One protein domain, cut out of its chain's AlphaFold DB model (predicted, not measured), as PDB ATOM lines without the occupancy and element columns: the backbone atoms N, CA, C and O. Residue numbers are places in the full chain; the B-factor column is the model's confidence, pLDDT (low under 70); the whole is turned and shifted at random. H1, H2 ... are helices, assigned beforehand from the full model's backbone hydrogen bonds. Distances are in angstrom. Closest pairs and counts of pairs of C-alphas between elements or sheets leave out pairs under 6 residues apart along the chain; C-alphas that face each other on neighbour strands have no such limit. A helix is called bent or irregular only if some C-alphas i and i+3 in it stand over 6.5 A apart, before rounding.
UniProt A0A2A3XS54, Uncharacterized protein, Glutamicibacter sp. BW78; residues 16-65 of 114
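This is residues 16 to 65 of the 114 residues of an uncharacterized protein of Glutamicibacter sp. BW78 (UniProt A0A2A3XS54). Two helices, H1 and H2, make a V, joined at its closed end by a tight turn; a short third helix, H3, sits loosely near that closed end. Between H2 and H3, residues 48 to 56 form a loop that leaves the far end of H2 and folds back toward its beginning. The printed part has 50 residues with three named helices, in the order H1, H2, H3, and no named strand; its class is all helix. The whole is compact, with a radius of gyration of the C-alphas of 10.5 A, and the C-alphas span 32 by 24 by 16 A along their three main axes.

Start at Ser 16 and read H1, residues 16 to 30, then pass the tight link of 4 residues to H2, residues 35 to 47. These two helices touch, with 14 pairs of C-alphas within 8 A; look at Tyr 28 and Ala 38, whose C-alphas are the closest of the two helices at 5.0 A. They run opposite ways at a steep tilt of 51 degrees, with their centres 9.0 A apart. A short link of 9 residues then brings you to H3, residues 57 to 65. H3 is close to H2 but not clearly touching: the closest C-alphas, those of Cys 37 and Cys 59, are 7.2 A apart. H2 and H3 run the same way at a steep tilt of 42 degrees. H1 and H3 are apart. In H1 and H2 every O i to N i+4 pair is within hydrogen-bond range; in H3 it is 3 of 5, beside 5 of 6 O i to N i+3 pairs.

Find C-alpha 16 at (187.308, 245.152, 149.761); from there H1 runs 21.1 A to C-alpha 30 and is the longest helix, with 15 residues. Go on to C-alpha 35 at (173.672, 252.894, 162.995), where H2 begins; it covers 17.9 A to C-alpha 47. H3 measures 13.8 A from C-alpha 57 to C-alpha 65, which you find at (183.675, 258.786, 176.504). H3 is irregular: C-alphas 58 and 61 are 7.0 A apart, where about 5 A is the distance in a regular helix, and its line is a rough one.

The two C-alphas farthest apart are those of Ser 16 and Val 57, at 32.6 A. The first and last printed C-alphas, of Ser 16 and Ala 65, are 30.2 A apart. The printed part has no cut, and neither link is long. The mean pLDDT of the printed part is 90.5, and no printed residue is under 70.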
ATOM      1  N   SER A  16     186.375 244.952 148.645       90.94
ATOM      2  CA  SER A  16     187.308 245.152 149.761       90.94
ATOM      3  C   SER A  16     187.041 246.450 150.535       90.94
ATOM      4  O   SER A  16     187.156 246.459 151.766       90.94
ATOM      5  N   GLN A  17     186.654 247.524 149.841       88.88
ATOM      6  CA  GLN A  17     186.248 248.784 150.469       88.88
ATOM      7  C   GLN A  17     184.945 248.601 151.249       88.88
ATOM      8  O   GLN A  17     184.924 248.921 152.438       88.88
ATOM      9  N   ALA A  18     183.936 247.963 150.651       91.81
ATOM     10  CA  ALA A  18     182.666 247.674 151.319       91.81
ATOM     11  C   ALA A  18     182.856 246.827 152.596       91.81
ATOM     12  O   ALA A  18     182.311 247.138 153.657       91.81
ATOM     13  N   HIS A  19     183.703 245.793 152.547       94.81
ATOM     14  CA  HIS A  19     184.031 244.990 153.732       94.81
ATOM     15  C   HIS A  19     184.770 245.789 154.809       94.81
ATOM     16  O   HIS A  19     184.529 245.601 156.003       94.81
ATOM     17  N   THR A  20     185.681 246.675 154.404       92.62
ATOM     18  CA  THR A  20     186.410 247.533 155.345       92.62
ATOM     19  C   THR A  20     185.460 248.504 156.033       92.62
ATOM     20  O   THR A  20     185.526 248.650 157.257       92.62
ATOM     21  N   TRP A  21     184.545 249.096 155.264       93.19
ATOM     22  CA  TRP A  21     183.486 249.959 155.760       93.19
ATOM     23  C   TRP A  21     182.621 249.254 156.801       93.19
ATOM     24  O   TRP A  21     182.533 249.729 157.937       93.19
ATOM     25  N   GLU A  22     182.052 248.095 156.461       96.12
ATOM     26  CA  GLU A  22     181.193 247.365 157.395       96.12
ATOM     27  C   GLU A  22     181.959 246.939 158.645       96.12
ATOM     28  O   GLU A  22     181.465 247.127 159.751       96.12
ATOM     29  N   ARG A  23     183.213 246.491 158.521       96.44
ATOM     30  CA  ARG A  23     184.029 246.130 159.689       96.44
ATOM     31  C   ARG A  23     184.215 247.299 160.665       96.44
ATOM     32  O   ARG A  23     184.106 247.105 161.875       96.44
ATOM     33  N   ILE A  24     184.512 248.498 160.163       92.88
ATOM     34  CA  ILE A  24     184.727 249.687 161.008       92.88
ATOM     35  C   ILE A  24     183.400 250.168 161.602       92.88
ATOM     36  O   ILE A  24     183.327 250.483 162.787       92.88
ATOM     37  N   LYS A  25     182.324 250.167 160.814       95.00
ATOM     38  CA  LYS A  25     180.982 250.504 161.295       95.00
ATOM     39  C   LYS A  25     180.512 249.537 162.385       95.00
ATOM     40  O   LYS A  25     180.041 249.991 163.424       95.00
ATOM     41  N   THR A  26     180.699 248.227 162.205       96.81
ATOM     42  CA  THR A  26     180.391 247.207 163.221       96.81
ATOM     43  C   THR A  26     181.171 247.436 164.508       96.81
ATOM     44  O   THR A  26     180.602 247.282 165.584       96.81
ATOM     45  N   HIS A  27     182.433 247.864 164.429       94.25
ATOM     46  CA  HIS A  27     183.199 248.219 165.623       94.25
ATOM     47  C   HIS A  27     182.525 249.345 166.430       94.25
ATOM     48  O   HIS A  27     182.343 249.205 167.634       94.25
ATOM     49  N   TYR A  28     182.064 250.419 165.782       91.75
ATOM     50  CA  TYR A  28     181.346 251.498 166.475       91.75
ATOM     51  C   TYR A  28     179.970 251.080 167.005       91.75
ATOM     52  O   TYR A  28     179.557 251.551 168.064       91.75
ATOM     53  N   LEU A  29     179.279 250.168 166.316       96.00
ATOM     54  CA  LEU A  29     178.047 249.567 166.835       96.00
ATOM     55  C   LEU A  29     178.311 248.775 168.123       96.00
ATOM     56  O   LEU A  29     177.561 248.907 169.084       96.00
ATOM     57  N   GLN A  30     179.401 248.004 168.173       94.44
ATOM     58  CA  GLN A  30     179.810 247.265 169.375       94.44
ATOM     59  C   GLN A  30     180.195 248.189 170.536       94.44
ATOM     60  O   GLN A  30     180.059 247.803 171.692       94.44
ATOM     61  N   LEU A  31     180.636 249.415 170.240       90.56
ATOM     62  CA  LEU A  31     180.875 250.457 171.240       90.56
ATOM     63  C   LEU A  31     179.583 251.130 171.736       90.56
ATOM     64  O   LEU A  31     179.655 251.969 172.626       90.56
ATOM     65  N   GLY A  32     178.415 250.771 171.193       94.56
ATOM     66  CA  GLY A  32     177.112 251.268 171.639       94.56
ATOM     67  C   GLY A  32     176.565 252.454 170.844       94.56
ATOM     68  O   GLY A  32     175.619 253.098 171.291       94.56
ATOM     69  N   LEU A  33     177.130 252.776 169.674       93.88
ATOM     70  CA  LEU A  33     176.559 253.808 168.801       93.88
ATOM     71  C   LEU A  33     175.368 253.250 168.014       93.88
ATOM     72  O   LEU A  33     175.355 252.091 167.606       93.88
ATOM     73  N   CYS A  34     174.395 254.107 167.704       97.12
ATOM     74  CA  CYS A  34     173.355 253.779 166.734       97.12
ATOM     75  C   CYS A  34     173.935 253.701 165.311       97.12
ATOM     76  O   CYS A  34     174.975 254.293 165.016       97.12
ATOM     77  N   HIS A  35     173.222 253.054 164.385       96.50
ATOM     78  CA  HIS A  35     173.672 252.894 162.995       96.50
ATOM     79  C   HIS A  35     174.074 254.200 162.301       96.50
ATOM     80  O   HIS A  35     175.068 254.213 161.578       96.50
ATOM     81  N   LYS A  36     173.345 255.299 162.536       95.00
ATOM     82  CA  LYS A  36     173.647 256.604 161.928       95.00
ATOM     83  C   LYS A  36     174.962 257.181 162.461       95.00
ATOM     84  O   LYS A  36     175.835 257.542 161.677       95.00
ATOM     85  N   CYS A  37     175.128 257.207 163.783       93.19
ATOM     86  CA  CYS A  37     176.344 257.722 164.416       93.19
ATOM     87  C   CYS A  37     177.555 256.826 164.118       93.19
ATOM     88  O   CYS A  37     178.637 257.333 163.836       93.19
ATOM     89  N   ALA A  38     177.371 255.503 164.110       94.88
ATOM     90  CA  ALA A  38     178.412 254.544 163.757       94.88
ATOM     91  C   ALA A  38     178.871 254.699 162.300       94.88
ATOM     92  O   ALA A  38     180.068 254.648 162.030       94.88
ATOM     93  N   ALA A  39     177.944 254.936 161.365       94.62
ATOM     94  CA  ALA A  39     178.280 255.215 159.972       94.62
ATOM     95  C   ALA A  39     179.089 256.512 159.833       94.62
ATOM     96  O   ALA A  39     180.117 256.519 159.160       94.62
ATOM     97  N   GLN A  40     178.686 257.590 160.512       91.50
ATOM     98  CA  GLN A  40     179.443 258.844 160.482       91.50
ATOM     99  C   GLN A  40     180.844 258.688 161.092       91.50
ATOM    100  O   GLN A  40     181.821 259.159 160.513       91.50
ATOM    101  N   ALA A  41     180.960 257.997 162.228       90.62
ATOM    102  CA  ALA A  41     182.250 257.718 162.853       90.62
ATOM    103  C   ALA A  41     183.149 256.858 161.945       90.62
ATOM    104  O   ALA A  41     184.341 257.137 161.807       90.62
ATOM    105  N   ALA A  42     182.575 255.854 161.271       91.56
ATOM    106  CA  ALA A  42     183.290 255.015 160.312       91.56
ATOM    107  C   ALA A  42     183.753 255.792 159.072       91.56
ATOM    108  O   ALA A  42     184.861 255.552 158.590       91.56
ATOM    109  N   TYR A  43     182.936 256.732 158.586       90.19
ATOM    110  CA  TYR A  43     183.304 257.635 157.497       90.19
ATOM    111  C   TYR A  43     184.457 258.543 157.899       90.19
ATOM    112  O   TYR A  43     185.505 258.520 157.253       90.19
ATOM    113  N   GLY A  44     184.311 259.261 159.014       88.88
ATOM    114  CA  GLY A  44     185.343 260.172 159.499       88.88
ATOM    115  C   GLY A  44     186.665 259.483 159.822       88.88
ATOM    116  O   GLY A  44     187.728 260.051 159.595       88.88
ATOM    117  N   SER A  45     186.621 258.228 160.270       86.50
ATOM    118  CA  SER A  45     187.828 257.440 160.549       86.50
ATOM    119  C   SER A  45     188.579 256.993 159.293       86.50
ATOM    120  O   SER A  45     189.789 256.791 159.354       86.50
ATOM    121  N   GLN A  46     187.883 256.802 158.169       86.12
ATOM    122  CA  GLN A  46     188.497 256.347 156.913       86.12
ATOM    123  C   GLN A  46     188.903 257.502 156.002       86.12
ATOM    124  O   GLN A  46     189.965 257.449 155.386       86.12
ATOM    125  N   TYR A  47     188.058 258.525 155.917       85.44
ATOM    126  CA  TYR A  47     188.173 259.596 154.926       85.44
ATOM    127  C   TYR A  47     188.440 260.968 155.555       85.44
ATOM    128  O   TYR A  47     188.686 261.932 154.837       85.44
ATOM    129  N   GLY A  48     188.434 261.057 156.888       82.12
ATOM    130  CA  GLY A  48     188.458 262.324 157.609       82.12
ATOM    131  C   GLY A  48     187.064 262.937 157.743       82.12
ATOM    132  O   GLY A  48     186.114 262.563 157.056       82.12
ATOM    133  N   PHE A  49     186.935 263.883 158.669       78.44
ATOM    134  CA  PHE A  49     185.705 264.640 158.859       78.44
ATOM    135  C   PHE A  49     185.776 265.938 158.053       78.44
ATOM    136  O   PHE A  49     186.489 266.863 158.437       78.44
ATOM    137  N   THR A  50     185.056 266.008 156.936       80.19
ATOM    138  CA  THR A  50     184.843 267.275 156.214       80.19
ATOM    139  C   THR A  50     183.699 268.078 156.822       80.19
ATOM    140  O   THR A  50     183.751 269.301 156.851       80.19
ATOM    141  N   ASP A  51     182.687 267.374 157.327       76.31
ATOM    142  CA  ASP A  51     181.545 267.909 158.058       76.31
ATOM    143  C   ASP A  51     181.172 266.914 159.171       76.31
ATOM    144  O   ASP A  51     181.242 265.693 158.973       76.31
ATOM    145  N   VAL A  52     180.837 267.420 160.357       79.88
ATOM    146  CA  VAL A  52     180.544 266.612 161.549       79.88
ATOM    147  C   VAL A  52     179.156 266.967 162.045       79.88
ATOM    148  O   VAL A  52     178.971 267.974 162.727       79.88
ATOM    149  N   ASN A  53     178.179 266.096 161.787       83.06
ATOM    150  CA  ASN A  53     176.897 266.230 162.470       83.06
ATOM    151  C   ASN A  53     177.065 265.858 163.949       83.06
ATOM    152  O   ASN A  53     177.782 264.898 164.262       83.06
ATOM    153  N   PRO A  54     176.398 266.562 164.873       87.00
ATOM    154  CA  PRO A  54     176.412 266.168 166.272       87.00
ATOM    155  C   PRO A  54     175.829 264.751 166.432       87.00
ATOM    156  O   PRO A  54     174.899 264.380 165.704       87.00
ATOM    157  N   PRO A  55     176.349 263.939 167.372       90.81
ATOM    158  CA  PRO A  55     175.752 262.645 167.670       90.81
ATOM    159  C   PRO A  55     174.316 262.837 168.167       90.81
ATOM    160  O   PRO A  55     173.978 263.857 168.772       90.81
ATOM    161  N   CYS A  56     173.460 261.841 167.942       94.00
ATOM    162  CA  CYS A  56     172.126 261.867 168.535       94.00
ATOM    163  C   CYS A  56     172.217 261.833 170.070       94.00
ATOM    164  O   CYS A  56     173.221 261.377 170.619       94.00
ATOM    165  N   VAL A  57     171.153 262.265 170.753       95.25
ATOM    166  CA  VAL A  57     171.106 262.391 172.224       95.25
ATOM    167  C   VAL A  57     171.592 261.113 172.923       95.25
ATOM    168  O   VAL A  57     172.487 261.182 173.757       95.25
ATOM    169  N   GLU A  58     171.115 259.951 172.473       94.50
ATOM    170  CA  GLU A  58     171.509 258.631 172.992       94.50
ATOM    171  C   GLU A  58     173.002 258.303 172.819       94.50
ATOM    172  O   GLU A  58     173.603 257.631 173.648       94.50
ATOM    173  N   CYS A  59     173.623 258.759 171.727       91.88
ATOM    174  CA  CYS A  59     175.021 258.452 171.409       91.88
ATOM    175  C   CYS A  59     176.003 259.480 171.979       91.88
ATOM    176  O   CYS A  59     177.199 259.201 172.043       91.88
ATOM    177  N   SER A  60     175.519 260.658 172.379       90.69
ATOM    178  CA  SER A  60     176.327 261.734 172.954       90.69
ATOM    179  C   SER A  60     177.212 261.285 174.129       90.69
ATOM    180  O   SER A  60     178.423 261.516 174.054       90.69
ATOM    181  N   PRO A  61     176.702 260.582 175.167       91.31
ATOM    182  CA  PRO A  61     177.546 260.151 176.285       91.31
ATOM    183  C   PRO A  61     178.637 259.163 175.852       91.31
ATOM    184  O   PRO A  61     179.785 259.282 176.279       91.31
ATOM    185  N   THR A  62     178.314 258.224 174.961       89.88
ATOM    186  CA  THR A  62     179.273 257.240 174.443       89.88
ATOM    187  C   THR A  62     180.378 257.901 173.624       89.88
ATOM    188  O   THR A  62     181.553 257.583 173.791       89.88
ATOM    189  N   VAL A  63     180.018 258.859 172.765       85.19
ATOM    190  CA  VAL A  63     180.989 259.617 171.967       85.19
ATOM    191  C   VAL A  63     181.863 260.498 172.859       85.19
ATOM    192  O   VAL A  63     183.066 260.569 172.634       85.19
ATOM    193  N   ALA A  64     181.298 261.114 173.901       85.06
ATOM    194  CA  ALA A  64     182.063 261.890 174.879       85.06
ATOM    195  C   ALA A  64     183.068 261.029 175.669       85.06
ATOM    196  O   ALA A  64     184.117 261.527 176.075       85.06
ATOM    197  N   ALA A  65     182.776 259.738 175.856       84.75
ATOM    198  CA  ALA A  65     183.675 258.786 176.504       84.75
ATOM    199  C   ALA A  65     184.839 258.327 175.605       84.75
ATOM    200  O   ALA A  65     185.817 257.766 176.107       84.75
TER     201      ALA A  65